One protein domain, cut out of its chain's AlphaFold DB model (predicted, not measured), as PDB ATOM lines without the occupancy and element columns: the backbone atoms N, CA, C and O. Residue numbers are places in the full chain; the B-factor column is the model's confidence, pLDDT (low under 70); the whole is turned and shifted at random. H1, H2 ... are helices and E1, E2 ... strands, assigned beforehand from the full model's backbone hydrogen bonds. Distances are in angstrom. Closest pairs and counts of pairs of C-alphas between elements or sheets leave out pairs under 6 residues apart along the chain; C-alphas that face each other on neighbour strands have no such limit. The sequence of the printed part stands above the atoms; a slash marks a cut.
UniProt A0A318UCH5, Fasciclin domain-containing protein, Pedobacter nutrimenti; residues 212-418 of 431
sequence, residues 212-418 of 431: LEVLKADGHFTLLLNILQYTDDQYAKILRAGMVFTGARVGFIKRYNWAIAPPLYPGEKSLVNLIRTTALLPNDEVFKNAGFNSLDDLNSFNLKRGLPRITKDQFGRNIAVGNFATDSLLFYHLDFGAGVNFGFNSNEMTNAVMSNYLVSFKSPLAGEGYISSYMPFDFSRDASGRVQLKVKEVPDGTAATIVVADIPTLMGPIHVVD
ATOM      1  N   LEU A 212     177.364 211.152 190.811       97.44
ATOM      2  CA  LEU A 212     177.704 210.932 189.405       97.44
ATOM      3  C   LEU A 212     178.337 209.554 189.155       97.44
ATOM      4  O   LEU A 212     178.023 208.916 188.155       97.44
ATOM      5  N   GLU A 213     179.221 209.092 190.041       98.25
ATOM      6  CA  GLU A 213     179.837 207.764 189.925       98.25
ATOM      7  C   GLU A 213     178.817 206.635 190.100       98.25
ATOM      8  O   GLU A 213     178.895 205.641 189.380       98.25
ATOM      9  N   VAL A 214     177.852 206.785 191.015       98.38
ATOM     10  CA  VAL A 214     176.761 205.813 191.178       98.38
ATOM     11  C   VAL A 214     175.887 205.772 189.927       98.38
ATOM     12  O   VAL A 214     175.693 204.694 189.373       98.38
ATOM     13  N   LEU A 215     175.432 206.926 189.427       98.12
ATOM     14  CA  LEU A 215     174.574 206.989 188.236       98.12
ATOM     15  C   LEU A 215     175.262 206.418 186.989       98.12
ATOM     16  O   LEU A 215     174.633 205.710 186.207       98.12
ATOM     17  N   LYS A 216     176.564 206.689 186.813       97.81
ATOM     18  CA  LYS A 216     177.354 206.136 185.703       97.81
ATOM     19  C   LYS A 216     177.521 204.620 185.791       97.81
ATOM     20  O   LYS A 216     177.566 203.968 184.755       97.81
ATOM     21  N   ALA A 217     177.653 204.073 186.999       98.00
ATOM     22  CA  ALA A 217     177.848 202.641 187.206       98.00
ATOM     23  C   ALA A 217     176.545 201.827 187.114       98.00
ATOM     24  O   ALA A 217     176.609 200.660 186.750       98.00
ATOM     25  N   ASP A 218     175.396 202.418 187.456       96.88
ATOM     26  CA  ASP A 218     174.098 201.725 187.481       96.88
ATOM     27  C   ASP A 218     173.575 201.386 186.075       96.88
ATOM     28  O   ASP A 218     172.987 200.330 185.862       96.88
ATOM     29  N   GLY A 219     173.825 202.256 185.092       95.06
ATOM     30  CA  GLY A 219     173.434 202.028 183.700       95.06
ATOM     31  C   GLY A 219     171.955 202.284 183.385       95.06
ATOM     32  O   GLY A 219     171.630 202.409 182.211       95.06
ATOM     33  N   HIS A 220     171.071 202.454 184.377       97.62
ATOM     34  CA  HIS A 220     169.664 202.823 184.143       97.62
ATOM     35  C   HIS A 220     169.393 204.333 184.172       97.62
ATOM     36  O   HIS A 220     168.237 204.743 184.206       97.62
ATOM     37  N   PHE A 221     170.422 205.181 184.194       98.50
ATOM     38  CA  PHE A 221     170.280 206.647 184.165       98.50
ATOM     39  C   PHE A 221     170.869 207.259 182.891       98.50
ATOM     40  O   PHE A 221     171.296 208.418 182.889       98.50
ATOM     41  N   THR A 222     170.955 206.485 181.809       98.50
ATOM     42  CA  THR A 222     171.642 206.916 180.587       98.50
ATOM     43  C   THR A 222     170.932 208.080 179.908       98.50
ATOM     44  O   THR A 222     171.593 209.047 179.536       98.50
ATOM     45  N   LEU A 223     169.600 208.061 179.806       98.62
ATOM     46  CA  LEU A 223     168.821 209.141 179.195       98.62
ATOM     47  C   LEU A 223     168.917 210.427 180.018       98.62
ATOM     48  O   LEU A 223     169.130 211.492 179.439       98.62
ATOM     49  N   LEU A 224     168.860 210.322 181.352       98.50
ATOM     50  CA  LEU A 224     169.063 211.453 182.262       98.50
ATOM     51  C   LEU A 224     170.449 212.086 182.075       98.50
ATOM     52  O   LEU A 224     170.562 213.295 181.888       98.50
ATOM     53  N   LEU A 225     171.517 211.285 182.116       98.44
ATOM     54  CA  LEU A 225     172.880 211.803 181.977       98.44
ATOM     55  C   LEU A 225     173.121 212.397 180.581       98.44
ATOM     56  O   LEU A 225     173.729 213.462 180.463       98.44
ATOM     57  N   ASN A 226     172.601 211.750 179.536       98.44
ATOM     58  CA  ASN A 226     172.751 212.205 178.158       98.44
ATOM     59  C   ASN A 226     172.033 213.536 177.907       98.44
ATOM     60  O   ASN A 226     172.610 214.415 177.268       98.44
ATOM     61  N   ILE A 227     170.813 213.729 178.423       98.00
ATOM     62  CA  ILE A 227     170.093 214.994 178.220       98.00
ATOM     63  C   ILE A 227     170.705 216.150 179.014       98.00
ATOM     64  O   ILE A 227     170.740 217.282 178.526       98.00
ATOM     65  N   LEU A 228     171.247 215.879 180.203       96.88
ATOM     66  CA  LEU A 228     171.975 216.882 180.982       96.88
ATOM     67  C   LEU A 228     173.257 217.324 180.276       96.88
ATOM     68  O   LEU A 228     173.504 218.520 180.147       96.88
ATOM     69  N   GLN A 229     174.030 216.376 179.741       96.75
ATOM     70  CA  GLN A 229     175.217 216.701 178.953       96.75
ATOM     71  C   GLN A 229     174.860 217.462 177.669       96.75
ATOM     72  O   GLN A 229     175.486 218.470 177.348       96.75
ATOM     73  N   TYR A 230     173.825 217.017 176.950       96.06
ATOM     74  CA  TYR A 230     173.374 217.683 175.731       96.06
ATOM     75  C   TYR A 230     172.968 219.135 175.997       96.06
ATOM     76  O   TYR A 230     173.412 220.040 175.290       96.06
ATOM     77  N   THR A 231     172.130 219.376 177.009       93.75
ATOM     78  CA  THR A 231     171.645 220.729 177.319       93.75
ATOM     79  C   THR A 231     172.786 221.649 177.742       93.75
ATOM     80  O   THR A 231     172.847 222.776 177.249       93.75
ATOM     81  N   ASP A 232     173.740 221.177 178.550       92.44
ATOM     82  CA  ASP A 232     174.971 221.915 178.863       92.44
ATOM     83  C   ASP A 232     175.730 222.359 177.607       92.44
ATOM     84  O   ASP A 232     176.066 223.541 177.466       92.44
ATOM     85  N   ASP A 233     175.955 221.437 176.667       92.62
ATOM     86  CA  ASP A 233     176.671 221.723 175.423       92.62
ATOM     87  C   ASP A 233     175.925 222.758 174.570       92.62
ATOM     88  O   ASP A 233     176.540 223.646 173.968       92.62
ATOM     89  N   GLN A 234     174.592 222.684 174.522       91.44
ATOM     90  CA  GLN A 234     173.789 223.665 173.794       91.44
ATOM     91  C   GLN A 234     173.795 225.037 174.470       91.44
ATOM     92  O   GLN A 234     173.949 226.050 173.787       91.44
ATOM     93  N   TYR A 235     173.700 225.102 175.800       89.50
ATOM     94  CA  TYR A 235     173.838 226.369 176.517       89.50
ATOM     95  C   TYR A 235     175.207 227.001 176.285       89.50
ATOM     96  O   TYR A 235     175.285 228.204 176.036       89.50
ATOM     97  N   ALA A 236     176.282 226.209 176.296       87.94
ATOM     98  CA  ALA A 236     177.619 226.705 175.992       87.94
ATOM     99  C   ALA A 236     177.696 227.324 174.584       87.94
ATOM    100  O   ALA A 236     178.299 228.385 174.416       87.94
ATOM    101  N   LYS A 237     177.051 226.712 173.581       88.50
ATOM    102  CA  LYS A 237     176.962 227.265 172.215       88.50
ATOM    103  C   LYS A 237     176.173 228.574 172.178       88.50
ATOM    104  O   LYS A 237     176.663 229.555 171.623       88.50
ATOM    105  N   ILE A 238     174.992 228.604 172.796       86.00
ATOM    106  CA  ILE A 238     174.103 229.778 172.823       86.00
ATOM    107  C   ILE A 238     174.799 230.975 173.487       86.00
ATOM    108  O   ILE A 238     174.811 232.073 172.931       86.00
ATOM    109  N   LEU A 239     175.435 230.761 174.643       84.25
ATOM    110  CA  LEU A 239     176.116 231.822 175.390       84.25
ATOM    111  C   LEU A 239     177.349 232.363 174.654       84.25
ATOM    112  O   LEU A 239     177.555 233.578 174.630       84.25
ATOM    113  N   ARG A 240     178.134 231.487 174.004       84.19
ATOM    114  CA  ARG A 240     179.275 231.901 173.168       84.19
ATOM    115  C   ARG A 240     178.822 232.716 171.957       84.19
ATOM    116  O   ARG A 240     179.397 233.769 171.700       84.19
ATOM    117  N   ALA A 241     177.788 232.262 171.247       82.38
ATOM    118  CA  ALA A 241     177.269 232.949 170.063       82.38
ATOM    119  C   ALA A 241     176.713 234.345 170.389       82.38
ATOM    120  O   ALA A 241     176.873 235.277 169.607       82.38
ATOM    121  N   GLY A 242     176.090 234.508 171.558       77.62
ATOM    122  CA  GLY A 242     175.538 235.788 171.993       77.62
ATOM    123  C   GLY A 242     176.540 236.772 172.591       77.62
ATOM    124  O   GLY A 242     176.108 237.839 173.015       77.62
ATOM    125  N   MET A 243     177.832 236.432 172.706       69.81
ATOM    126  CA  MET A 243     178.814 237.198 173.502       69.81
ATOM    127  C   MET A 243     178.269 237.588 174.888       69.81
ATOM    128  O   MET A 243     178.535 238.675 175.404       69.81
ATOM    129  N   VAL A 244     177.440 236.724 175.476       65.56
ATOM    130  CA  VAL A 244     176.779 237.015 176.742       65.56
ATOM    131  C   VAL A 244     177.827 236.905 177.840       65.56
ATOM    132  O   VAL A 244     178.292 235.809 178.156       65.56
ATOM    133  N   PHE A 245     178.184 238.037 178.452       54.22
ATOM    134  CA  PHE A 245     179.052 238.089 179.632       54.22
ATOM    135  C   PHE A 245     178.261 237.692 180.890       54.22
ATOM    136  O   PHE A 245     178.162 238.429 181.865       54.22
ATOM    137  N   THR A 246     177.627 236.525 180.861       48.88
ATOM    138  CA  THR A 246     177.110 235.886 182.069       48.88
ATOM    139  C   THR A 246     178.217 234.992 182.582       48.88
ATOM    140  O   THR A 246     178.727 234.184 181.804       48.88
ATOM    141  N   GLY A 247     178.583 235.111 183.863       48.69
ATOM    142  CA  GLY A 247     179.414 234.107 184.532       48.69
ATOM    143  C   GLY A 247     178.915 232.723 184.122       48.69
ATOM    144  O   GLY A 247     177.742 232.418 184.331       48.69
ATOM    145  N   ALA A 248     179.751 231.993 183.378       51.16
ATOM    146  CA  ALA A 248     179.331 230.892 182.517       51.16
ATOM    147  C   ALA A 248     178.359 229.954 183.239       51.16
ATOM    148  O   ALA A 248     178.646 229.540 184.365       51.16
ATOM    149  N   ARG A 249     177.229 229.607 182.599       62.19
ATOM    150  CA  ARG A 249     176.366 228.523 183.086       62.19
ATOM    151  C   ARG A 249     177.278 227.318 183.300       62.19
ATOM    152  O   ARG A 249     177.903 226.831 182.361       62.19
ATOM    153  N   VAL A 250     177.459 226.943 184.559       74.12
ATOM    154  CA  VAL A 250     178.336 225.836 184.921       74.12
ATOM    155  C   VAL A 250     177.652 224.543 184.507       74.12
ATOM    156  O   VAL A 250     176.434 224.436 184.650       74.12
ATOM    157  N   GLY A 251     178.420 223.581 183.994       85.25
ATOM    158  CA  GLY A 251     177.854 222.289 183.616       85.25
ATOM    159  C   GLY A 251     177.149 221.606 184.793       85.25
ATOM    160  O   GLY A 251     177.482 221.866 185.958       85.25
ATOM    161  N   PHE A 252     176.195 220.727 184.501       90.31
ATOM    162  CA  PHE A 252     175.288 220.072 185.439       90.31
ATOM    163  C   PHE A 252     176.027 219.441 186.622       90.31
ATOM    164  O   PHE A 252     175.578 219.550 187.760       90.31
ATOM    165  N   ILE A 253     177.210 218.859 186.384       88.81
ATOM    166  CA  ILE A 253     178.048 218.256 187.431       88.81
ATOM    167  C   ILE A 253     178.357 219.275 188.535       88.81
ATOM    168  O   ILE A 253     178.231 218.964 189.720       88.81
ATOM    169  N   LYS A 254     178.741 220.496 188.144       86.06
ATOM    170  CA  LYS A 254     179.047 221.591 189.069       86.06
ATOM    171  C   LYS A 254     177.774 222.269 189.573       86.06
ATOM    172  O   LYS A 254     177.724 222.630 190.739       86.06
ATOM    173  N   ARG A 255     176.748 222.419 188.727       84.44
ATOM    174  CA  ARG A 255     175.456 223.005 189.123       84.44
ATOM    175  C   ARG A 255     174.795 222.214 190.253       84.44
ATOM    176  O   ARG A 255     174.335 222.810 191.220       84.44
ATOM    177  N   TYR A 256     174.783 220.888 190.138       87.31
ATOM    178  CA  TYR A 256     174.101 219.988 191.069       87.31
ATOM    179  C   TYR A 256     175.036 219.357 192.109       87.31
ATOM    180  O   TYR A 256     174.578 218.616 192.975       87.31
ATOM    181  N   ASN A 257     176.337 219.668 192.067       88.00
ATOM    182  CA  ASN A 257     177.357 219.148 192.987       88.00
ATOM    183  C   ASN A 257     177.405 217.611 193.040       88.00
ATOM    184  O   ASN A 257     177.587 217.015 194.100       88.00
ATOM    185  N   TRP A 258     177.238 216.952 191.892       92.62
ATOM    186  CA  TRP A 258     177.214 215.485 191.803       92.62
ATOM    187  C   TRP A 258     178.598 214.839 191.744       92.62
ATOM    188  O   TRP A 258     178.698 213.614 191.753       92.62
ATOM    189  N   ALA A 259     179.659 215.644 191.722       94.12
ATOM    190  CA  ALA A 259     181.043 215.205 191.846       94.12
ATOM    191  C   ALA A 259     181.780 216.045 192.896       94.12
ATOM    192  O   ALA A 259     181.334 217.132 193.267       94.12
ATOM    193  N   ILE A 260     182.928 215.545 193.357       93.38
ATOM    194  CA  ILE A 260     183.835 216.323 194.206       93.38
ATOM    195  C   ILE A 260     184.420 217.452 193.355       93.38
ATOM    196  O   ILE A 260     185.000 217.199 192.297       93.38
ATOM    197  N   ALA A 261     184.272 218.696 193.808       90.19
ATOM    198  CA  ALA A 261     184.839 219.836 193.106       90.19
ATOM    199  C   ALA A 261     186.379 219.776 193.153       90.19
ATOM    200  O   ALA A 261     186.959 219.541 194.219       90.19
ATOM    201  N   PRO A 262     187.070 219.996 192.022       87.44
ATOM    202  CA  PRO A 262     188.520 220.096 192.038       87.44
ATOM    203  C   PRO A 262     188.957 221.339 192.835       87.44
ATOM    204  O   PRO A 262     188.214 222.324 192.899       87.44
ATOM    205  N   PRO A 263     190.162 221.325 193.433       84.31
ATOM    206  CA  PRO A 263     190.731 222.529 194.032       84.31
ATOM    207  C   PRO A 263     190.896 223.626 192.969       84.31
ATOM    208  O   PRO A 263     191.226 223.330 191.821       84.31
ATOM    209  N   LEU A 264     190.702 224.894 193.347       82.94
ATOM    210  CA  LEU A 264     190.857 226.023 192.415       82.94
ATOM    211  C   LEU A 264     192.311 226.217 191.953       82.94
ATOM    212  O   LEU A 264     192.546 226.664 190.835       82.94
ATOM    213  N   TYR A 265     193.276 225.873 192.805       83.88
ATOM    214  CA  TYR A 265     194.708 225.899 192.515       83.88
ATOM    215  C   TYR A 265     195.439 224.803 193.312       83.88
ATOM    216  O   TYR A 265     194.904 224.302 194.311       83.88
ATOM    217  N   PRO A 266     196.654 224.396 192.897       84.50
ATOM    218  CA  PRO A 266     197.439 223.401 193.620       84.50
ATOM    219  C   PRO A 266     197.637 223.781 195.092       84.50
ATOM    220  O   PRO A 266     198.030 224.897 195.412       84.50
ATOM    221  N   GLY A 267     197.361 222.839 195.994       79.06
ATOM    222  CA  GLY A 267     197.500 223.052 197.436       79.06
ATOM    223  C   GLY A 267     196.317 223.746 198.114       79.06
ATOM    224  O   GLY A 267     196.375 223.931 199.324       79.06
ATOM    225  N   GLU A 268     195.237 224.073 197.396       81.75
ATOM    226  CA  GLU A 268     194.073 224.744 197.982       81.75
ATOM    227  C   GLU A 268     193.407 223.909 199.095       81.75
ATOM    228  O   GLU A 268     192.947 222.772 198.883       81.75
ATOM    229  N   LYS A 269     193.374 224.473 200.316       77.62
ATOM    230  CA  LYS A 269     192.869 223.800 201.527       77.62
ATOM    231  C   LYS A 269     191.617 224.390 202.179       77.62
ATOM    232  O   LYS A 269     191.016 223.723 203.018       77.62
ATOM    233  N   SER A 270     191.221 225.583 201.776       75.31
ATOM    234  CA  SER A 270     190.255 226.440 202.461       75.31
ATOM    235  C   SER A 270     188.826 226.394 201.924       75.31
ATOM    236  O   SER A 270     187.960 226.998 202.542       75.31
ATOM    237  N   LEU A 271     188.558 225.670 200.831       84.75
ATOM    238  CA  LEU A 271     187.223 225.623 200.222       84.75
ATOM    239  C   LEU A 271     186.485 224.292 200.398       84.75
ATOM    240  O   LEU A 271     187.078 223.204 200.356       84.75
ATOM    241  N   VAL A 272     185.160 224.406 200.547       87.19
ATOM    242  CA  VAL A 272     184.201 223.301 200.423       87.19
ATOM    243  C   VAL A 272     184.320 222.690 199.028       87.19
ATOM    244  O   VAL A 272     184.279 223.404 198.027       87.19
ATOM    245  N   ASN A 273     184.430 221.364 198.957       90.88
ATOM    246  CA  ASN A 273     184.488 220.637 197.688       90.88
ATOM    247  C   ASN A 273     183.459 219.506 197.570       90.88
ATOM    248  O   ASN A 273     183.429 218.804 196.559       90.88
ATOM    249  N   LEU A 274     182.604 219.347 198.581       91.75
ATOM    250  CA  LEU A 274     181.444 218.472 198.548       91.75
ATOM    251  C   LEU A 274     180.273 219.147 199.265       91.75
ATOM    252  O   LEU A 274     180.410 219.616 200.395       91.75
ATOM    253  N   ILE A 275     179.117 219.166 198.606       88.44
ATOM    254  CA  ILE A 275     177.854 219.665 199.159       88.44
ATOM    255  C   ILE A 275     176.927 218.468 199.334       88.44
ATOM    256  O   ILE A 275     176.828 217.632 198.432       88.44
ATOM    257  N   ARG A 276     176.286 218.348 200.502       88.88
ATOM    258  CA  ARG A 276     175.323 217.273 200.733       88.88
ATOM    259  C   ARG A 276     174.008 217.613 200.045       88.88
ATOM    260  O   ARG A 276     173.582 218.766 200.075       88.88
ATOM    261  N   THR A 277     173.390 216.619 199.418       89.62
ATOM    262  CA  THR A 277     172.081 216.773 198.775       89.62
ATOM    263  C   THR A 277     171.283 215.466 198.800       89.62
ATOM    264  O   THR A 277     171.813 214.394 199.105       89.62
ATOM    265  N   THR A 278     169.997 215.560 198.465       91.81
ATOM    266  CA  THR A 278     169.138 214.421 198.113       91.81
ATOM    267  C   THR A 278     168.847 214.481 196.628       91.81
ATOM    268  O   THR A 278     168.446 215.531 196.140       91.81
ATOM    269  N   ALA A 279     168.979 213.363 195.922       93.94
ATOM    270  CA  ALA A 279     168.595 213.295 194.518       93.94
ATOM    271  C   ALA A 279     167.293 212.495 194.368       93.94
ATOM    272  O   ALA A 279     167.226 211.357 194.824       93.94
ATOM    273  N   LEU A 280     166.270 213.083 193.744       96.69
ATOM    274  CA  LEU A 280     165.004 212.420 193.403       96.69
ATOM    275  C   LEU A 280     164.983 212.216 191.889       96.69
ATOM    276  O   LEU A 280     164.581 213.115 191.158       96.69
ATOM    277  N   LEU A 281     165.480 211.084 191.398       97.75
ATOM    278  CA  LEU A 281     165.856 210.955 189.991       97.75
ATOM    279  C   LEU A 281     164.955 209.983 189.220       97.75
ATOM    280  O   LEU A 281     164.702 208.878 189.704       97.75
ATOM    281  N   PRO A 282     164.505 210.357 188.009       98.06
ATOM    282  CA  PRO A 282     163.890 209.421 187.083       98.06
ATOM    283  C   PRO A 282     164.978 208.553 186.433       98.06
ATOM    284  O   PRO A 282     166.022 209.065 186.015       98.06
ATOM    285  N   ASN A 283     164.733 207.248 186.343       98.25
ATOM    286  CA  ASN A 283     165.563 206.325 185.565       98.25
ATOM    287  C   ASN A 283     165.055 206.233 184.110       98.25
ATOM    288  O   ASN A 283     164.031 206.813 183.750       98.25
ATOM    289  N   ASP A 284     165.749 205.475 183.266       98.56
ATOM    290  CA  ASP A 284     165.445 205.324 181.841       98.56
ATOM    291  C   ASP A 284     164.046 204.744 181.579       98.56
ATOM    292  O   ASP A 284     163.440 205.044 180.553       98.56
ATOM    293  N   GLU A 285     163.507 203.936 182.497       98.31
ATOM    294  CA  GLU A 285     162.141 203.413 182.400       98.31
ATOM    295  C   GLU A 285     161.103 204.536 182.505       98.31
ATOM    296  O   GLU A 285     160.164 204.576 181.713       98.31
ATOM    297  N   VAL A 286     161.314 205.513 183.394       97.88
ATOM    298  CA  VAL A 286     160.447 206.699 183.496       97.88
ATOM    299  C   VAL A 286     160.437 207.503 182.198       97.88
ATOM    300  O   VAL A 286     159.375 207.924 181.738       97.88
ATOM    301  N   PHE A 287     161.605 207.697 181.580       98.12
ATOM    302  CA  PHE A 287     161.700 208.370 180.284       98.12
ATOM    303  C   PHE A 287     160.933 207.605 179.198       98.12
ATOM    304  O   PHE A 287     160.109 208.202 178.502       98.12
ATOM    305  N   LYS A 288     161.136 206.285 179.102       97.75
ATOM    306  CA  LYS A 288     160.458 205.422 178.120       97.75
ATOM    307  C   LYS A 288     158.944 205.410 178.310       97.75
ATOM    308  O   LYS A 288     158.210 205.571 177.339       97.75
ATOM    309  N   ASN A 289     158.471 205.325 179.553       95.94
ATOM    310  CA  ASN A 289     157.045 205.379 179.888       95.94
ATOM    311  C   ASN A 289     156.410 206.731 179.524       95.94
ATOM    312  O   ASN A 289     155.227 206.793 179.194       95.94
ATOM    313  N   ALA A 290     157.193 207.813 179.529       95.44
ATOM    314  CA  ALA A 290     156.763 209.124 179.048       95.44
ATOM    315  C   ALA A 290     156.872 209.300 177.519       95.44
ATOM    316  O   ALA A 290     156.524 210.364 177.011       95.44
ATOM    317  N   GLY A 291     157.325 208.277 176.785       95.94
ATOM    318  CA  GLY A 291     157.470 208.288 175.327       95.94
ATOM    319  C   GLY A 291     158.854 208.696 174.814       95.94
ATOM    320  O   GLY A 291     159.015 208.866 173.608       95.94
ATOM    321  N   PHE A 292     159.852 208.843 175.689       97.44
ATOM    322  CA  PHE A 292     161.229 209.170 175.313       97.44
ATOM    323  C   PHE A 292     162.091 207.905 175.320       97.44
ATOM    324  O   PHE A 292     162.558 207.461 176.367       97.44
ATOM    325  N   ASN A 293     162.308 207.313 174.147       97.38
ATOM    326  CA  ASN A 293     163.088 206.081 174.000       97.38
ATOM    327  C   ASN A 293     164.576 206.356 173.752       97.38
ATOM    328  O   ASN A 293     165.410 205.470 173.936       97.38
ATOM    329  N   SER A 294     164.907 207.575 173.331       98.19
ATOM    330  CA  SER A 294     166.247 207.985 172.926       98.19
ATOM    331  C   SER A 294     166.549 209.440 173.297       98.19
ATOM    332  O   SER A 294     165.659 210.224 173.638       98.19
ATOM    333  N   LEU A 295     167.825 209.829 173.186       98.06
ATOM    334  CA  LEU A 295     168.223 211.237 173.273       98.06
ATOM    335  C   LEU A 295     167.582 212.076 172.152       98.06
ATOM    336  O   LEU A 295     167.245 213.237 172.375       98.06
ATOM    337  N   ASP A 296     167.364 211.494 170.971       98.12
ATOM    338  CA  ASP A 296     166.757 212.194 169.837       98.12
ATOM    339  C   ASP A 296     165.288 212.552 170.084       98.12
ATOM    340  O   ASP A 296     164.848 213.634 169.686       98.12
ATOM    341  N   ASP A 297     164.548 211.719 170.821       97.75
ATOM    342  CA  ASP A 297     163.177 212.037 171.239       97.75
ATOM    343  C   ASP A 297     163.159 213.265 172.163       97.75
ATOM    344  O   ASP A 297     162.358 214.187 171.984       97.75
ATOM    345  N   LEU A 298     164.092 213.321 173.119       97.25
ATOM    346  CA  LEU A 298     164.244 214.449 174.044       97.25
ATOM    347  C   LEU A 298     164.690 215.730 173.324       97.25
ATOM    348  O   LEU A 298     164.200 216.824 173.619       97.25
ATOM    349  N   ASN A 299     165.577 215.603 172.338       96.00
ATOM    350  CA  ASN A 299     166.005 216.719 171.499       96.00
ATOM    351  C   ASN A 299     164.844 217.253 170.655       96.00
ATOM    352  O   ASN A 299     164.616 218.463 170.606       96.00
ATOM    353  N   SER A 300     164.066 216.360 170.043       95.88
ATOM    354  CA  SER A 300     162.882 216.715 169.252       95.88
ATOM    355  C   SER A 300     161.829 217.417 170.107       95.88
ATOM    356  O   SER A 300     161.243 218.423 169.700       95.88
ATOM    357  N   PHE A 301     161.633 216.937 171.334       95.75
ATOM    358  CA  PHE A 301     160.755 217.554 172.320       95.75
ATOM    359  C   PHE A 301     161.183 218.980 172.684       95.75
ATOM    360  O   PHE A 301     160.353 219.893 172.704       95.75
ATOM    361  N   ASN A 302     162.480 219.180 172.914       95.50
ATOM    362  CA  ASN A 302     163.061 220.496 173.145       95.50
ATOM    363  C   ASN A 302     162.868 221.433 171.947       95.50
ATOM    364  O   ASN A 302     162.408 222.560 172.118       95.50
ATOM    365  N   LEU A 303     163.150 220.961 170.731       93.62
ATOM    366  CA  LEU A 303     162.985 221.744 169.504       93.62
ATOM    367  C   LEU A 303     161.533 222.188 169.296       93.62
ATOM    368  O   LEU A 303     161.285 223.365 169.033       93.62
ATOM    369  N   LYS A 304     160.566 221.281 169.483       92.81
ATOM    370  CA  LYS A 304     159.131 221.574 169.314       92.81
ATOM    371  C   LYS A 304     158.629 222.667 170.264       92.81
ATOM    372  O   LYS A 304     157.683 223.376 169.930       92.81
ATOM    373  N   ARG A 305     159.230 222.799 171.448       89.69
ATOM    374  CA  ARG A 305     158.814 223.764 172.483       89.69
ATOM    375  C   ARG A 305     159.618 225.054 172.500       89.69
ATOM    376  O   ARG A 305     159.303 225.950 173.279       89.69
ATOM    377  N   GLY A 306     160.585 225.164 171.598       88.12
ATOM    378  CA  GLY A 306     161.463 226.311 171.491       88.12
ATOM    379  C   GLY A 306     162.737 226.128 172.304       88.12
ATOM    380  O   GLY A 306     162.746 225.599 173.415       88.12
ATOM    381  N   LEU A 307     163.832 226.596 171.715       90.50
ATOM    382  CA  LEU A 307     165.143 226.606 172.342       90.50
ATOM    383  C   LEU A 307     165.354 227.912 173.120       90.50
ATOM    384  O   LEU A 307     164.770 228.941 172.755       90.50
ATOM    385  N   PRO A 308     166.230 227.919 174.143       90.62
ATOM    386  CA  PRO A 308     166.720 229.167 174.710       90.62
ATOM    387  C   PRO A 308     167.330 230.043 173.614       90.62
ATOM    388  O   PRO A 308     167.970 229.552 172.682       90.62
ATOM    389  N   ARG A 309     167.143 231.357 173.724       87.75
ATOM    390  CA  ARG A 309     167.615 232.321 172.723       87.75
ATOM    391  C   ARG A 309     168.289 233.513 173.371       87.75
ATOM    392  O   ARG A 309     168.069 233.803 174.545       87.75
ATOM    393  N   ILE A 310     169.073 234.227 172.576       88.94
ATOM    394  CA  ILE A 310     169.675 235.490 172.987       88.94
ATOM    395  C   ILE A 310     168.716 236.631 172.670       88.94
ATOM    396  O   ILE A 310     168.171 236.718 171.570       88.94
ATOM    397  N   THR A 311     168.504 237.507 173.642       89.06
ATOM    398  CA  THR A 311     167.793 238.777 173.474       89.06
ATOM    399  C   THR A 311     168.582 239.900 174.140       89.06
ATOM    400  O   THR A 311     169.622 239.642 174.741       89.06
ATOM    401  N   LYS A 312     168.113 241.143 174.029       88.25
ATOM    402  CA  LYS A 312     168.708 242.286 174.724       88.25
ATOM    403  C   LYS A 312     167.926 242.592 175.995       88.25
ATOM    404  O   LYS A 312     166.699 242.607 175.972       88.25
ATOM    405  N   ASP A 313     168.634 242.834 177.091       85.31
ATOM    406  CA  ASP A 313     168.034 243.392 178.300       85.31
ATOM    407  C   ASP A 313     167.716 244.889 178.128       85.31
ATOM    408  O   ASP A 313     167.994 245.495 177.089       85.31
ATOM    409  N   GLN A 314     167.159 245.507 179.171       86.75
ATOM    410  CA  GLN A 314     166.814 246.935 179.183       86.75
ATOM    411  C   GLN A 314     168.012 247.886 178.974       86.75
ATOM    412  O   GLN A 314     167.811 249.066 178.710       86.75
ATOM    413  N   PHE A 315     169.248 247.390 179.074       87.38
ATOM    414  CA  PHE A 315     170.484 248.145 178.855       87.38
ATOM    415  C   PHE A 315     171.147 247.806 177.510       87.38
ATOM    416  O   PHE A 315     172.286 248.197 177.259       87.38
ATOM    417  N   GLY A 316     170.466 247.052 176.642       86.69
ATOM    418  CA  GLY A 316     170.985 246.645 175.339       86.69
ATOM    419  C   GLY A 316     172.020 245.517 175.390       86.69
ATOM    420  O   GLY A 316     172.628 245.222 174.357       86.69
ATOM    421  N   ARG A 317     172.226 244.882 176.553       85.38
ATOM    422  CA  ARG A 317     173.184 243.782 176.737       85.38
ATOM    423  C   ARG A 317     172.547 242.467 176.326       85.38
ATOM    424  O   ARG A 317     171.390 242.209 176.646       85.38
ATOM    425  N   ASN A 318     173.313 241.615 175.657       85.88
ATOM    426  CA  ASN A 318     172.837 240.287 175.295       85.88
ATOM    427  C   ASN A 318     172.629 239.444 176.563       85.88
ATOM    428  O   ASN A 318     173.538 239.319 177.382       85.88
ATOM    429  N   ILE A 319     171.446 238.852 176.704       83.31
ATOM    430  CA  ILE A 319     171.073 237.918 177.768       83.31
ATOM    431  C   ILE A 319     170.443 236.665 177.158       83.31
ATOM    432  O   ILE A 319     169.751 236.734 176.139       83.31
ATOM    433  N   ALA A 320     170.672 235.512 177.781       83.44
ATOM    434  CA  ALA A 320     169.953 234.291 177.439       83.44
ATOM    435  C   ALA A 320     168.580 234.290 178.121       83.44
ATOM    436  O   ALA A 320     168.483 234.528 179.325       83.44
ATOM    437  N   VAL A 321     167.526 234.008 177.358       84.56
ATOM    438  CA  VAL A 321     166.153 233.879 177.859       84.56
ATOM    439  C   VAL A 321     165.533 232.563 177.406       84.56
ATOM    440  O   VAL A 321     165.817 232.065 176.314       84.56
ATOM    441  N   GLY A 322     164.647 232.028 178.244       86.44
ATOM    442  CA  GLY A 322     164.030 230.717 178.050       86.44
ATOM    443  C   GLY A 322     164.896 229.563 178.563       86.44
ATOM    444  O   GLY A 322     166.083 229.722 178.846       86.44
ATOM    445  N   ASN A 323     164.274 228.392 178.683       89.12
ATOM    446  CA  ASN A 323     164.922 227.142 179.064       89.12
ATOM    447  C   ASN A 323     164.548 226.035 178.080       89.12
ATOM    448  O   ASN A 323     163.532 226.142 177.394       89.12
ATOM    449  N   PHE A 324     165.341 224.964 178.035       93.50
ATOM    450  CA  PHE A 324     164.901 223.743 177.364       93.50
ATOM    451  C   PHE A 324     163.651 223.193 178.060       93.50
ATOM    452  O   PHE A 324     163.494 223.304 179.279       93.50
ATOM    453  N   ALA A 325     162.757 222.562 177.301       95.25
ATOM    454  CA  ALA A 325     161.588 221.909 177.880       95.25
ATOM    455  C   ALA A 325     161.989 220.794 178.859       95.25
ATOM    456  O   ALA A 325     161.303 220.584 179.858       95.25
ATOM    457  N   THR A 326     163.122 220.129 178.615       96.12
ATOM    458  CA  THR A 326     163.700 219.129 179.521       96.12
ATOM    459  C   THR A 326     164.207 219.724 180.836       96.12
ATOM    460  O   THR A 326     164.124 219.050 181.857       96.12
ATOM    461  N   ASP A 327     164.644 220.988 180.867       93.50
ATOM    462  CA  ASP A 327     164.998 221.664 182.128       93.50
ATOM    463  C   ASP A 327     163.750 221.828 183.008       93.50
ATOM    464  O   ASP A 327     163.795 221.610 184.213       93.50
ATOM    465  N   SER A 328     162.611 222.167 182.393       93.50
ATOM    466  CA  SER A 328     161.330 222.291 183.107       93.50
ATOM    467  C   SER A 328     160.769 220.930 183.525       93.50
ATOM    468  O   SER A 328     160.227 220.804 184.618       93.50
ATOM    469  N   LEU A 329     160.933 219.906 182.681       95.62
ATOM    470  CA  LEU A 329     160.581 218.517 182.991       95.62
ATOM    471  C   LEU A 329     161.325 218.004 184.232       95.62
ATOM    472  O   LEU A 329     160.745 217.302 185.053       95.62
ATOM    473  N   LEU A 330     162.605 218.359 184.358       95.81
ATOM    474  CA  LEU A 330     163.495 217.871 185.410       95.81
ATOM    475  C   LEU A 330     163.599 218.813 186.619       95.81
ATOM    476  O   LEU A 330     164.342 218.523 187.557       95.81
ATOM    477  N   PHE A 331     162.850 219.918 186.635       92.19
ATOM    478  CA  PHE A 331     162.985 220.971 187.642       92.19
ATOM    479  C   PHE A 331     162.877 220.442 189.080       92.19
ATOM    480  O   PHE A 331     163.794 220.616 189.881       92.19
ATOM    481  N   TYR A 332     161.806 219.710 189.401       93.88
ATOM    482  CA  TYR A 332     161.614 219.147 190.742       93.88
ATOM    483  C   TYR A 332     162.508 217.942 191.052       93.88
ATOM    484  O   TYR A 332     162.522 217.479 192.185       93.88
ATOM    485  N   HIS A 333     163.266 217.440 190.082       94.75
ATOM    486  CA  HIS A 333     164.226 216.359 190.298       94.75
ATOM    487  C   HIS A 333     165.626 216.885 190.623       94.75
ATOM    488  O   HIS A 333     166.378 216.234 191.348       94.75
ATOM    489  N   LEU A 334     165.979 218.055 190.081       89.88
ATOM    490  CA  LEU A 334     167.355 218.555 190.069       89.88
ATOM    491  C   LEU A 334     167.537 219.876 190.811       89.88
ATOM    492  O   LEU A 334     168.577 220.096 191.428       89.88
ATOM    493  N   ASP A 335     166.547 220.762 190.739       83.94
ATOM    494  CA  ASP A 335     166.635 222.112 191.290       83.94
ATOM    495  C   ASP A 335     165.864 222.263 192.614       83.94
ATOM    496  O   ASP A 335     165.949 223.316 193.252       83.94
ATOM    497  N   PHE A 336     165.162 221.217 193.085       80.88
ATOM    498  CA  PHE A 336     164.513 221.253 194.396       80.88
ATOM    499  C   PHE A 336     165.586 221.350 195.495       80.88
ATOM    500  O   PHE A 336     166.335 220.426 195.792       80.88
ATOM    501  N   GLY A 337     165.707 222.548 196.052       73.88
ATOM    502  CA  GLY A 337     166.708 222.880 197.053       73.88
ATOM    503  C   GLY A 337     168.143 223.074 196.552       73.88
ATOM    504  O   GLY A 337     169.096 222.965 197.326       73.88
ATOM    505  N   ALA A 338     168.327 223.410 195.272       68.19
ATOM    506  CA  ALA A 338     169.639 223.805 194.768       68.19
ATOM    507  C   ALA A 338     170.282 224.893 195.659       68.19
ATOM    508  O   ALA A 338     169.684 225.935 195.935       68.19
ATOM    509  N   GLY A 339     171.517 224.637 196.106       62.88
ATOM    510  CA  GLY A 339     172.299 225.556 196.942       62.88
ATOM    511  C   GLY A 339     172.204 225.332 198.455       62.88
ATOM    512  O   GLY A 339     172.900 226.027 199.193       62.88
ATOM    513  N   VAL A 340     171.414 224.359 198.926       71.00
ATOM    514  CA  VAL A 340     171.333 224.003 200.353       71.00
ATOM    515  C   VAL A 340     172.047 222.683 200.635       71.00
ATOM    516  O   VAL A 340     172.024 221.753 199.836       71.00
ATOM    517  N   ASN A 341     172.711 222.619 201.789       78.88
ATOM    518  CA  ASN A 341     173.465 221.461 202.262       78.88
ATOM    519  C   ASN A 341     172.558 220.557 203.115       78.88
ATOM    520  O   ASN A 341     172.525 220.697 204.336       78.88
ATOM    521  N   PHE A 342     171.807 219.655 202.478       81.94
ATOM    522  CA  PHE A 342     170.865 218.750 203.153       81.94
ATOM    523  C   PHE A 342     171.033 217.302 202.699       81.94
ATOM    524  O   PHE A 342     171.734 216.986 201.751       81.94
ATOM    525  N   GLY A 343     170.352 216.377 203.356       88.62
ATOM    526  CA  GLY A 343     170.045 215.102 202.734       88.62
ATOM    527  C   GLY A 343     168.942 214.421 203.516       88.62
ATOM    528  O   GLY A 343     168.948 214.462 204.741       88.62
ATOM    529  N   PHE A 344     168.019 213.809 202.798       93.00
ATOM    530  CA  PHE A 344     166.809 213.251 203.357       93.00
ATOM    531  C   PHE A 344     166.744 211.792 202.999       93.00
ATOM    532  O   PHE A 344     166.751 211.419 201.824       93.00
ATOM    533  N   ASN A 345     166.695 210.965 204.022       96.25
ATOM    534  CA  ASN A 345     166.422 209.559 203.868       96.25
ATOM    535  C   ASN A 345     164.914 209.302 203.791       96.25
ATOM    536  O   ASN A 345     164.090 210.127 204.181       96.25
ATOM    537  N   SER A 346     164.525 208.155 203.247       96.38
ATOM    538  CA  SER A 346     163.113 207.880 202.965       96.38
ATOM    539  C   SER A 346     162.245 207.786 204.229       96.38
ATOM    540  O   SER A 346     161.033 208.007 204.166       96.38
ATOM    541  N   ASN A 347     162.838 207.495 205.389       95.12
ATOM    542  CA  ASN A 347     162.136 207.382 206.669       95.12
ATOM    543  C   ASN A 347     161.666 208.738 207.230       95.12
ATOM    544  O   ASN A 347     160.602 208.801 207.839       95.12
ATOM    545  N   GLU A 348     162.402 209.821 206.969       93.94
ATOM    546  CA  GLU A 348     162.058 211.183 207.422       93.94
ATOM    547  C   GLU A 348     161.187 211.955 206.418       93.94
ATOM    548  O   GLU A 348     160.610 212.985 206.759       93.94
ATOM    549  N   MET A 349     161.029 211.443 205.193       95.56
ATOM    550  CA  MET A 349     160.164 212.016 204.155       95.56
ATOM    551  C   MET A 349     158.676 211.878 204.518       95.56
ATOM    552  O   MET A 349     157.969 210.971 204.070       95.56
ATOM    553  N   THR A 350     158.208 212.771 205.385       95.88
ATOM    554  CA  THR A 350     156.823 212.894 205.849       95.88
ATOM    555  C   THR A 350     156.454 214.368 205.957       95.88
ATOM    556  O   THR A 350     157.320 215.204 206.203       95.88
ATOM    557  N   ASN A 351     155.168 214.703 205.843       96.19
ATOM    558  CA  ASN A 351     154.714 216.087 206.009       96.19
ATOM    559  C   ASN A 351     155.007 216.652 207.411       96.19
ATOM    560  O   ASN A 351     155.356 217.821 207.536       96.19
ATOM    561  N   ALA A 352     154.962 215.813 208.453       94.19
ATOM    562  CA  ALA A 352     155.278 216.223 209.823       94.19
ATOM    563  C   ALA A 352     156.704 216.789 209.969       94.19
ATOM    564  O   ALA A 352     156.918 217.713 210.746       94.19
ATOM    565  N   VAL A 353     157.660 216.260 209.199       93.44
ATOM    566  CA  VAL A 353     159.056 216.727 209.188       93.44
ATOM    567  C   VAL A 353     159.279 217.786 208.108       93.44
ATOM    568  O   VAL A 353     159.943 218.794 208.332       93.44
ATOM    569  N   MET A 354     158.727 217.559 206.916       93.00
ATOM    570  CA  MET A 354     159.185 218.230 205.702       93.00
ATOM    571  C   MET A 354     158.319 219.411 205.269       93.00
ATOM    572  O   MET A 354     158.814 220.253 204.527       93.00
ATOM    573  N   SER A 355     157.049 219.521 205.686       90.50
ATOM    574  CA  SER A 355     156.116 220.489 205.076       90.50
ATOM    575  C   SER A 355     156.578 221.945 205.161       90.50
ATOM    576  O   SER A 355     156.316 222.698 204.222       90.50
ATOM    577  N   ASN A 356     157.296 222.304 206.230       88.19
ATOM    578  CA  ASN A 356     157.859 223.637 206.464       88.19
ATOM    579  C   ASN A 356     159.392 223.659 206.369       88.19
ATOM    580  O   ASN A 356     160.028 224.617 206.808       88.19
ATOM    581  N   TYR A 357     159.998 222.610 205.810       89.88
ATOM    582  CA  TYR A 357     161.442 222.565 205.644       89.88
ATOM    583  C   TYR A 357     161.871 223.572 204.576       89.88
ATOM    584  O   TYR A 357     161.345 223.573 203.460       89.88
ATOM    585  N   LEU A 358     162.829 224.433 204.911       87.44
ATOM    586  CA  LEU A 358     163.364 225.430 203.993       87.44
ATOM    587  C   LEU A 358     164.389 224.776 203.060       87.44
ATOM    588  O   LEU A 358     165.469 224.390 203.499       87.44
ATOM    589  N   VAL A 359     164.060 224.653 201.774       85.44
ATOM    590  CA  VAL A 359     164.937 224.001 200.787       85.44
ATOM    591  C   VAL A 359     165.768 224.997 199.987       85.44
ATOM    592  O   VAL A 359     166.791 224.611 199.448       85.44
ATOM    593  N   SER A 360     165.395 226.277 199.924       77.88
ATOM    594  CA  SER A 360     166.215 227.335 199.316       77.88
ATOM    595  C   SER A 360     166.011 228.655 200.054       77.88
ATOM    596  O   SER A 360     164.916 228.918 200.542       77.88
ATOM    597  N   PHE A 361     167.040 229.498 200.149       67.75
ATOM    598  CA  PHE A 361     166.988 230.750 200.907       67.75
ATOM    599  C   PHE A 361     167.336 231.969 200.050       67.75
ATOM    600  O   PHE A 361     168.252 231.935 199.226       67.75
ATOM    601  N   LYS A 362     166.645 233.085 200.309       64.19
ATOM    602  CA  LYS A 362     167.034 234.408 199.810       64.19
ATOM    603  C   LYS A 362     168.311 234.876 200.509       64.19
ATOM    604  O   LYS A 362     168.241 235.360 201.633       64.19
ATOM    605  N   SER A 363     169.465 234.811 199.842       58.78
ATOM    606  CA  SER A 363     170.675 235.467 200.362       58.78
ATOM    607  C   SER A 363     170.398 236.958 200.638       58.78
ATOM    608  O   SER A 363     169.803 237.609 199.780       58.78
ATOM    609  N   PRO A 364     170.855 237.540 201.765       51.03
ATOM    610  CA  PRO A 364     170.686 238.970 202.044       51.03
ATOM    611  C   PRO A 364     171.416 239.855 201.025       51.03
ATOM    612  O   PRO A 364     171.098 241.029 200.878       51.03
ATOM    613  N   LEU A 365     172.402 239.282 200.325       53.94
ATOM    614  CA  LEU A 365     173.159 239.926 199.251       53.94
ATOM    615  C   LEU A 365     172.483 239.775 197.882       53.94
ATOM    616  O   LEU A 365     172.889 240.421 196.919       53.94
ATOM    617  N   ALA A 366     171.491 238.892 197.770       56.94
ATOM    618  CA  ALA A 366     170.726 238.734 196.551       56.94
ATOM    619  C   ALA A 366     169.640 239.819 196.516       56.94
ATOM    620  O   ALA A 366     168.905 239.999 197.487       56.94
ATOM    621  N   GLY A 367     169.571 240.568 195.410       52.31
ATOM    622  CA  GLY A 367     168.625 241.676 195.238       52.31
ATOM    623  C   GLY A 367     167.158 241.273 195.447       52.31
ATOM    624  O   GLY A 367     166.826 240.101 195.640       52.31
ATOM    625  N   GLU A 368     166.252 242.250 195.384       48.81
ATOM    626  CA  GLU A 368     164.859 242.124 195.844       48.81
ATOM    627  C   GLU A 368     164.024 240.964 195.247       48.81
ATOM    628  O   GLU A 368     163.001 240.624 195.834       48.81
ATOM    629  N   GLY A 369     164.472 240.269 194.194       53.69
ATOM    630  CA  GLY A 369     163.745 239.174 193.529       53.69
ATOM    631  C   GLY A 369     163.988 237.731 194.009       53.69
ATOM    632  O   GLY A 369     163.327 236.830 193.502       53.69
ATOM    633  N   TYR A 370     164.905 237.461 194.943       58.16
ATOM    634  CA  TYR A 370     165.106 236.087 195.444       58.16
ATOM    635  C   TYR A 370     164.121 235.771 196.577       58.16
ATOM    636  O   TYR A 370     163.979 236.567 197.501       58.16
ATOM    637  N   ILE A 371     163.434 234.626 196.518       65.94
ATOM    638  CA  ILE A 371     162.427 234.212 197.507       65.94
ATOM    639  C   ILE A 371     162.878 232.897 198.149       65.94
ATOM    640  O   ILE A 371     163.269 231.952 197.464       65.94
ATOM    641  N   SER A 372     162.828 232.846 199.479       79.31
ATOM    642  CA  SER A 372     163.006 231.615 200.248       79.31
ATOM    643  C   SER A 372     161.944 230.588 199.851       79.31
ATOM    644  O   SER A 372     160.756 230.897 199.867       79.31
ATOM    645  N   SER A 373     162.361 229.377 199.487       83.12
ATOM    646  CA  SER A 373     161.466 228.311 199.026       83.12
ATOM    647  C   SER A 373     161.411 227.177 200.039       83.12
ATOM    648  O   SER A 373     162.442 226.665 200.482       83.12
ATOM    649  N   TYR A 374     160.193 226.773 200.381       90.44
ATOM    650  CA  TYR A 374     159.918 225.625 201.237       90.44
ATOM    651  C   TYR A 374     159.806 224.347 200.416       90.44
ATOM    652  O   TYR A 374     159.684 224.388 199.192       90.44
ATOM    653  N   MET A 375     159.847 223.210 201.104       93.56
ATOM    654  CA  MET A 375     159.675 221.896 200.509       93.56
ATOM    655  C   MET A 375     158.452 221.866 199.574       93.56
ATOM    656  O   MET A 375     157.318 222.029 200.051       93.56
ATOM    657  N   PRO A 376     158.653 221.646 198.259       94.38
ATOM    658  CA  PRO A 376     157.584 221.756 197.270       94.38
ATOM    659  C   PRO A 376     156.699 220.509 197.204       94.38
ATOM    660  O   PRO A 376     155.736 220.488 196.438       94.38
ATOM    661  N   PHE A 377     157.019 219.472 197.980       96.00
ATOM    662  CA  PHE A 377     156.313 218.200 197.960       96.00
ATOM    663  C   PHE A 377     155.413 218.019 199.175       96.00
ATOM    664  O   PHE A 377     155.791 218.360 200.299       96.00
ATOM    665  N   ASP A 378     154.248 217.434 198.930       96.62
ATOM    666  CA  ASP A 378     153.504 216.685 199.927       96.62
ATOM    667  C   ASP A 378     153.964 215.229 199.911       96.62
ATOM    668  O   ASP A 378     154.150 214.626 198.849       96.62
ATOM    669  N   PHE A 379     154.117 214.666 201.105       97.25
ATOM    670  CA  PHE A 379     154.569 213.302 201.313       97.25
ATOM    671  C   PHE A 379     153.427 212.429 201.805       97.25
ATOM    672  O   PHE A 379     152.735 212.759 202.771       97.25
ATOM    673  N   SER A 380     153.282 211.270 201.182       97.06
ATOM    674  CA  SER A 380     152.364 210.214 201.605       97.06
ATOM    675  C   SER A 380     153.044 208.850 201.491       97.06
ATOM    676  O   SER A 380     154.256 208.769 201.259       97.06
ATOM    677  N   ARG A 381     152.295 207.774 201.738       96.56
ATOM    678  CA  ARG A 381     152.777 206.398 201.621       96.56
ATOM    679  C   ARG A 381     151.824 205.595 200.750       96.56
ATOM    680  O   ARG A 381     150.614 205.745 200.892       96.56
ATOM    681  N   ASP A 382     152.372 204.747 199.885       95.88
ATOM    682  CA  ASP A 382     151.566 203.758 199.169       95.88
ATOM    683  C   ASP A 382     151.146 202.600 200.095       95.88
ATOM    684  O   ASP A 382     151.552 202.531 201.260       95.88
ATOM    685  N   ALA A 383     150.343 201.666 199.577       94.56
ATOM    686  CA  ALA A 383     149.880 200.501 200.340       94.56
ATOM    687  C   ALA A 383     151.027 199.606 200.858       94.56
ATOM    688  O   ALA A 383     150.855 198.893 201.844       94.56
ATOM    689  N   SER A 384     152.199 199.669 200.222       94.44
ATOM    690  CA  SER A 384     153.410 198.935 200.600       94.44
ATOM    691  C   SER A 384     154.324 199.736 201.541       94.44
ATOM    692  O   SER A 384     155.406 199.270 201.893       94.44
ATOM    693  N   GLY A 385     153.925 200.947 201.945       94.00
ATOM    694  CA  GLY A 385     154.699 201.827 202.822       94.00
ATOM    695  C   GLY A 385     155.821 202.616 202.131       94.00
ATOM    696  O   GLY A 385     156.622 203.264 202.815       94.00
ATOM    697  N   ARG A 386     155.907 202.607 200.794       97.00
ATOM    698  CA  ARG A 386     156.893 203.397 200.036       97.00
ATOM    699  C   ARG A 386     156.506 204.871 200.032       97.00
ATOM    700  O   ARG A 386     155.326 205.203 200.052       97.00
ATOM    701  N   VAL A 387     157.501 205.761 200.020       98.06
ATOM    702  CA  VAL A 387     157.269 207.216 199.964       98.06
ATOM    703  C   VAL A 387     156.588 207.571 198.646       98.06
ATOM    704  O   VAL A 387     157.066 207.168 197.588       98.06
ATOM    705  N   GLN A 388     155.538 208.383 198.721       98.06
ATOM    706  CA  GLN A 388     154.938 209.062 197.580       98.06
ATOM    707  C   GLN A 388     155.119 210.577 197.697       98.06
ATOM    708  O   GLN A 388     154.971 211.140 198.783       98.06
ATOM    709  N   LEU A 389     155.436 211.221 196.577       97.19
ATOM    710  CA  LEU A 389     155.787 212.634 196.446       97.19
ATOM    711  C   LEU A 389     154.793 213.310 195.503       97.19
ATOM    712  O   LEU A 389     154.721 212.952 194.332       97.19
ATOM    713  N   LYS A 390     154.058 214.319 195.968       96.50
ATOM    714  CA  LYS A 390     153.187 215.129 195.104       96.50
ATOM    715  C   LYS A 390     153.633 216.579 195.110       96.50
ATOM    716  O   LYS A 390     153.842 217.147 196.173       96.50
ATOM    717  N   VAL A 391     153.751 217.203 193.940       95.81
ATOM    718  CA  VAL A 391     154.040 218.641 193.847       95.81
ATOM    719  C   VAL A 391     152.846 219.431 194.388       95.81
ATOM    720  O   VAL A 391     151.754 219.350 193.829       95.81
ATOM    721  N   LYS A 392     153.047 220.228 195.444       94.75
ATOM    722  CA  LYS A 392     151.984 221.002 196.121       94.75
ATOM    723  C   LYS A 392     151.210 221.921 195.176       94.75
ATOM    724  O   LYS A 392     149.999 222.075 195.294       94.75
ATOM    725  N   GLU A 393     151.903 222.515 194.209       91.50
ATOM    726  CA  GLU A 393     151.313 223.433 193.227       91.50
ATOM    727  C   GLU A 393     150.474 222.729 192.147       91.50
ATOM    728  O   GLU A 393     149.823 223.397 191.337       91.50
ATOM    729  N   VAL A 394     150.455 221.392 192.137       91.88
ATOM    730  CA  VAL A 394     149.688 220.564 191.200       91.88
ATOM    731  C   VAL A 394     148.750 219.640 191.995       91.88
ATOM    732  O   VAL A 394     149.036 218.453 192.141       91.88
ATOM    733  N   PRO A 395     147.621 220.156 192.529       82.25
ATOM    734  CA  PRO A 395     146.739 219.387 193.415       82.25
ATOM    735  C   PRO A 395     146.218 218.090 192.787       82.25
ATOM    736  O   PRO A 395     146.190 217.062 193.471       82.25
ATOM    737  N   ASP A 396     145.900 218.158 191.489       85.62
ATOM    738  CA  ASP A 396     145.395 217.063 190.647       85.62
ATOM    739  C   ASP A 396     146.523 216.253 189.975       85.62
ATOM    740  O   ASP A 396     146.276 215.439 189.086       85.62
ATOM    741  N   GLY A 397     147.781 216.509 190.345       84.06
ATOM    742  CA  GLY A 397     148.938 215.790 189.827       84.06
ATOM    743  C   GLY A 397     149.055 214.393 190.434       84.06
ATOM    744  O   GLY A 397     148.758 214.182 191.612       84.06
ATOM    745  N   THR A 398     149.534 213.440 189.638       89.81
ATOM    746  CA  THR A 398     149.887 212.100 190.120       89.81
ATOM    747  C   THR A 398     151.081 212.183 191.079       89.81
ATOM    748  O   THR A 398     151.998 212.976 190.864       89.81
ATOM    749  N   ALA A 399     151.049 211.396 192.158       95.19
ATOM    750  CA  ALA A 399     152.107 211.363 193.167       95.19
ATOM    751  C   ALA A 399     153.177 210.312 192.836       95.19
ATOM    752  O   ALA A 399     152.847 209.132 192.737       95.19
ATOM    753  N   ALA A 400     154.444 210.725 192.734       97.06
ATOM    754  CA  ALA A 400     155.584 209.879 192.380       97.06
ATOM    755  C   ALA A 400     155.982 208.962 193.518       97.06
ATOM    756  O   ALA A 400     156.259 209.432 194.619       97.06
ATOM    757  N   THR A 401     156.048 207.660 193.256       98.31
ATOM    758  CA  THR A 401     156.490 206.685 194.250       98.31
ATOM    759  C   THR A 401     157.996 206.517 194.154       98.31
ATOM    760  O   THR A 401     158.544 206.309 193.072       98.31
ATOM    761  N   ILE A 402     158.679 206.554 195.298       98.38
ATOM    762  CA  ILE A 402     160.082 206.149 195.382       98.38
ATOM    763  C   ILE A 402     160.143 204.620 195.274       98.38
ATOM    764  O   ILE A 402     159.795 203.904 196.216       98.38
ATOM    765  N   VAL A 403     160.581 204.118 194.120       97.88
ATOM    766  CA  VAL A 403     160.683 202.681 193.818       97.88
ATOM    767  C   VAL A 403     161.995 202.068 194.291       97.88
ATOM    768  O   VAL A 403     162.021 200.896 194.655       97.88
ATOM    769  N   VAL A 404     163.059 202.869 194.365       97.69
ATOM    770  CA  VAL A 404     164.329 202.490 194.994       97.69
ATOM    771  C   VAL A 404     164.766 203.628 195.904       97.69
ATOM    772  O   VAL A 404     165.064 204.724 195.439       97.69
ATOM    773  N   ALA A 405     164.780 203.379 197.210       97.31
ATOM    774  CA  ALA A 405     165.087 204.385 198.220       97.31
ATOM    775  C   ALA A 405     166.519 204.264 198.755       97.31
ATOM    776  O   ALA A 405     167.061 203.159 198.861       97.31
ATOM    777  N   ASP A 406     167.070 205.390 199.210       97.31
ATOM    778  CA  ASP A 406     168.274 205.462 200.047       97.31
ATOM    779  C   ASP A 406     169.519 204.793 199.443       97.31
ATOM    780  O   ASP A 406     170.248 204.086 200.143       97.31
ATOM    781  N   ILE A 407     169.779 204.987 198.148       97.56
ATOM    782  CA  ILE A 407     171.040 204.537 197.543       97.56
ATOM    783  C   ILE A 407     172.167 205.425 198.101       97.56
ATOM    784  O   ILE A 407     172.133 206.643 197.893       97.56
ATOM    785  N   PRO A 408     173.155 204.872 198.829       96.25
ATOM    786  CA  PRO A 408     174.114 205.675 199.576       96.25
ATOM    787  C   PRO A 408     175.174 206.306 198.663       96.25
ATOM    788  O   PRO A 408     175.783 205.630 197.835       96.25
ATOM    789  N   THR A 409     175.460 207.593 198.873       97.31
ATOM    790  CA  THR A 409     176.574 208.315 198.231       97.31
ATOM    791  C   THR A 409     177.302 209.194 199.250       97.31
ATOM    792  O   THR A 409     176.842 209.373 200.379       97.31
ATOM    793  N   LEU A 410     178.439 209.774 198.861       96.06
ATOM    794  CA  LEU A 410     179.166 210.745 199.686       96.06
ATOM    795  C   LEU A 410     178.375 212.043 199.949       96.06
ATOM    796  O   LEU A 410     178.625 212.712 200.949       96.06
ATOM    797  N   MET A 411     177.438 212.407 199.068       92.31
ATOM    798  CA  MET A 411     176.623 213.623 199.187       92.31
ATOM    799  C   MET A 411     175.339 213.383 199.989       92.31
ATOM    800  O   MET A 411     174.821 214.291 200.623       92.31
ATOM    801  N   GLY A 412     174.823 212.163 199.982       93.00
ATOM    802  CA  GLY A 412     173.499 211.841 200.502       93.00
ATOM    803  C   GLY A 412     172.786 210.840 199.596       93.00
ATOM    804  O   GLY A 412     173.395 210.318 198.660       93.00
ATOM    805  N   PRO A 413     171.531 210.496 199.896       95.69
ATOM    806  CA  PRO A 413     170.855 209.423 199.189       95.69
ATOM    807  C   PRO A 413     170.392 209.840 197.788       95.69
ATOM    808  O   PRO A 413     169.935 210.968 197.572       95.69
ATOM    809  N   ILE A 414     170.455 208.887 196.857       97.56
ATOM    810  CA  ILE A 414     169.652 208.905 195.632       97.56
ATOM    811  C   ILE A 414     168.378 208.100 195.901       97.56
ATOM    812  O   ILE A 414     168.430 207.001 196.460       97.56
ATOM    813  N   HIS A 415     167.247 208.643 195.471       98.06
ATOM    814  CA  HIS A 415     165.960 207.967 195.421       98.06
ATOM    815  C   HIS A 415     165.473 207.946 193.978       98.06
ATOM    816  O   HIS A 415     165.454 208.979 193.310       98.06
ATOM    817  N   VAL A 416     165.075 206.770 193.508       98.56
ATOM    818  CA  VAL A 416     164.531 206.573 192.165       98.56
ATOM    819  C   VAL A 416     163.023 206.671 192.231       98.56
ATOM    820  O   VAL A 416     162.405 205.983 193.044       98.56
ATOM    821  N   VAL A 417     162.441 207.519 191.391       98.38
ATOM    822  CA  VAL A 417     160.990 207.727 191.306       98.38
ATOM    823  C   VAL A 417     160.416 207.073 190.054       98.38
ATOM    824  O   VAL A 417     161.136 206.917 189.074       98.38
ATOM    825  N   ASP A 418     159.139 206.693 190.081       97.50
ATOM    826  CA  ASP A 418     158.448 206.012 188.971       97.50
ATOM    827  C   ASP A 418     157.800 206.947 187.935       97.50
ATOM    828  O   ASP A 418     157.311 206.483 186.905       97.50
TER     829      ASP A 418
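Overview. This is residues 212 to 418 of the 431 residues of the protein "Fasciclin domain-containing protein" of Pedobacter nutrimenti (UniProt A0A318UCH5). The domain has two main parts: a strongly twisted five-stranded sheet, E1 E8 E7 E6 E5, and a group round the long helix H2, with H4 meeting its first residues at a corner, H5 packing on residues 223 to 227 at a steep slant, and the small hairpin E2 and E3 packing near its last residues. The short helix H7 lies near the middle of the domain between the two parts, and two loops, residues 265 to 270 and 364 to 369, stick out. The printed part has 207 residues, with eight named helices and eight named strands in the order H1 H2 H3 E1 H4 H5 E2 E3 H6 H7 H8 E4 E5 E6 E7 E8; the large sheet is mixed, and the class is mixed, helices and strands, with under half of the residues in named elements. The whole is compact, with a radius of gyration of the C-alphas of 18.3 A and spans of 56 by 44 by 37 A.

Along the chain. Find C-alpha 212 at (177.704, 210.932, 189.405), where H1, residues 212 to 218, begins. H2, 222 to 241, runs 28.6 A from C-alpha 222 at (171.642, 206.916, 180.587). Next come H3, 252 to 255; E1, 279 to 282; H4, 284 to 289; H5, 295 to 305, 15.7 A long; E2, 309 to 312; E3, 318 to 321; H6, 325 to 329; H7, 331 to 334; H8, 351 to 354; E4, 358 to 360; E5, 377 to 381, 12.9 A; E6, 387 to 391, 13.4 A; and E7, 400 to 407, 17.1 A, which bends by 63 degrees at residue 403. E8, 414 to 417, ends at C-alpha 417, (160.990, 207.727, 191.306).

Arrangement. Start at H2, the hub: it touches H4 with residues 222 to 224 alone, about perpendicular at 87 degrees, C-alphas 223 and 284 being closest at 5.7 A. It touches H5 at a steep tilt of 50 degrees, the same way, with residues 223 to 227 alone; C-alphas 223 and 295 are closest, 6.3 A apart. H5 touches H6, C-alphas 302 and 325 being closest at 5.2 A. In the hairpin E2 and E3, N 311 and O 319 are 2.9 A apart, within hydrogen-bond range. In the sheet, E1 and E8 are parallel, with N 281 to O 415 at 2.8 A; E5 E6 E7 E8 form a meander, each strand the antiparallel neighbour of the one before, with N 380 to O 388 at 2.9 A, N 400 to O 389 at 2.8 A and N 416 to O 404 at 2.8 A. H7 and H8 only graze this sheet. H1, H2, H4, H5 and H6 have every O i to N i+4 pair within hydrogen-bond range; H3, H7 and H8 are too short for one.

Size, cuts and confidence. The C-alphas of Gly 316 and Ser 384 are the two farthest apart, 56.8 A. The printed part has no cut. The links H3 to E1, H7 to H8 and E4 to E5 are long. Look for pLDDT under 70 in residues 243 to 249, 338 to 339 and 361 to 371.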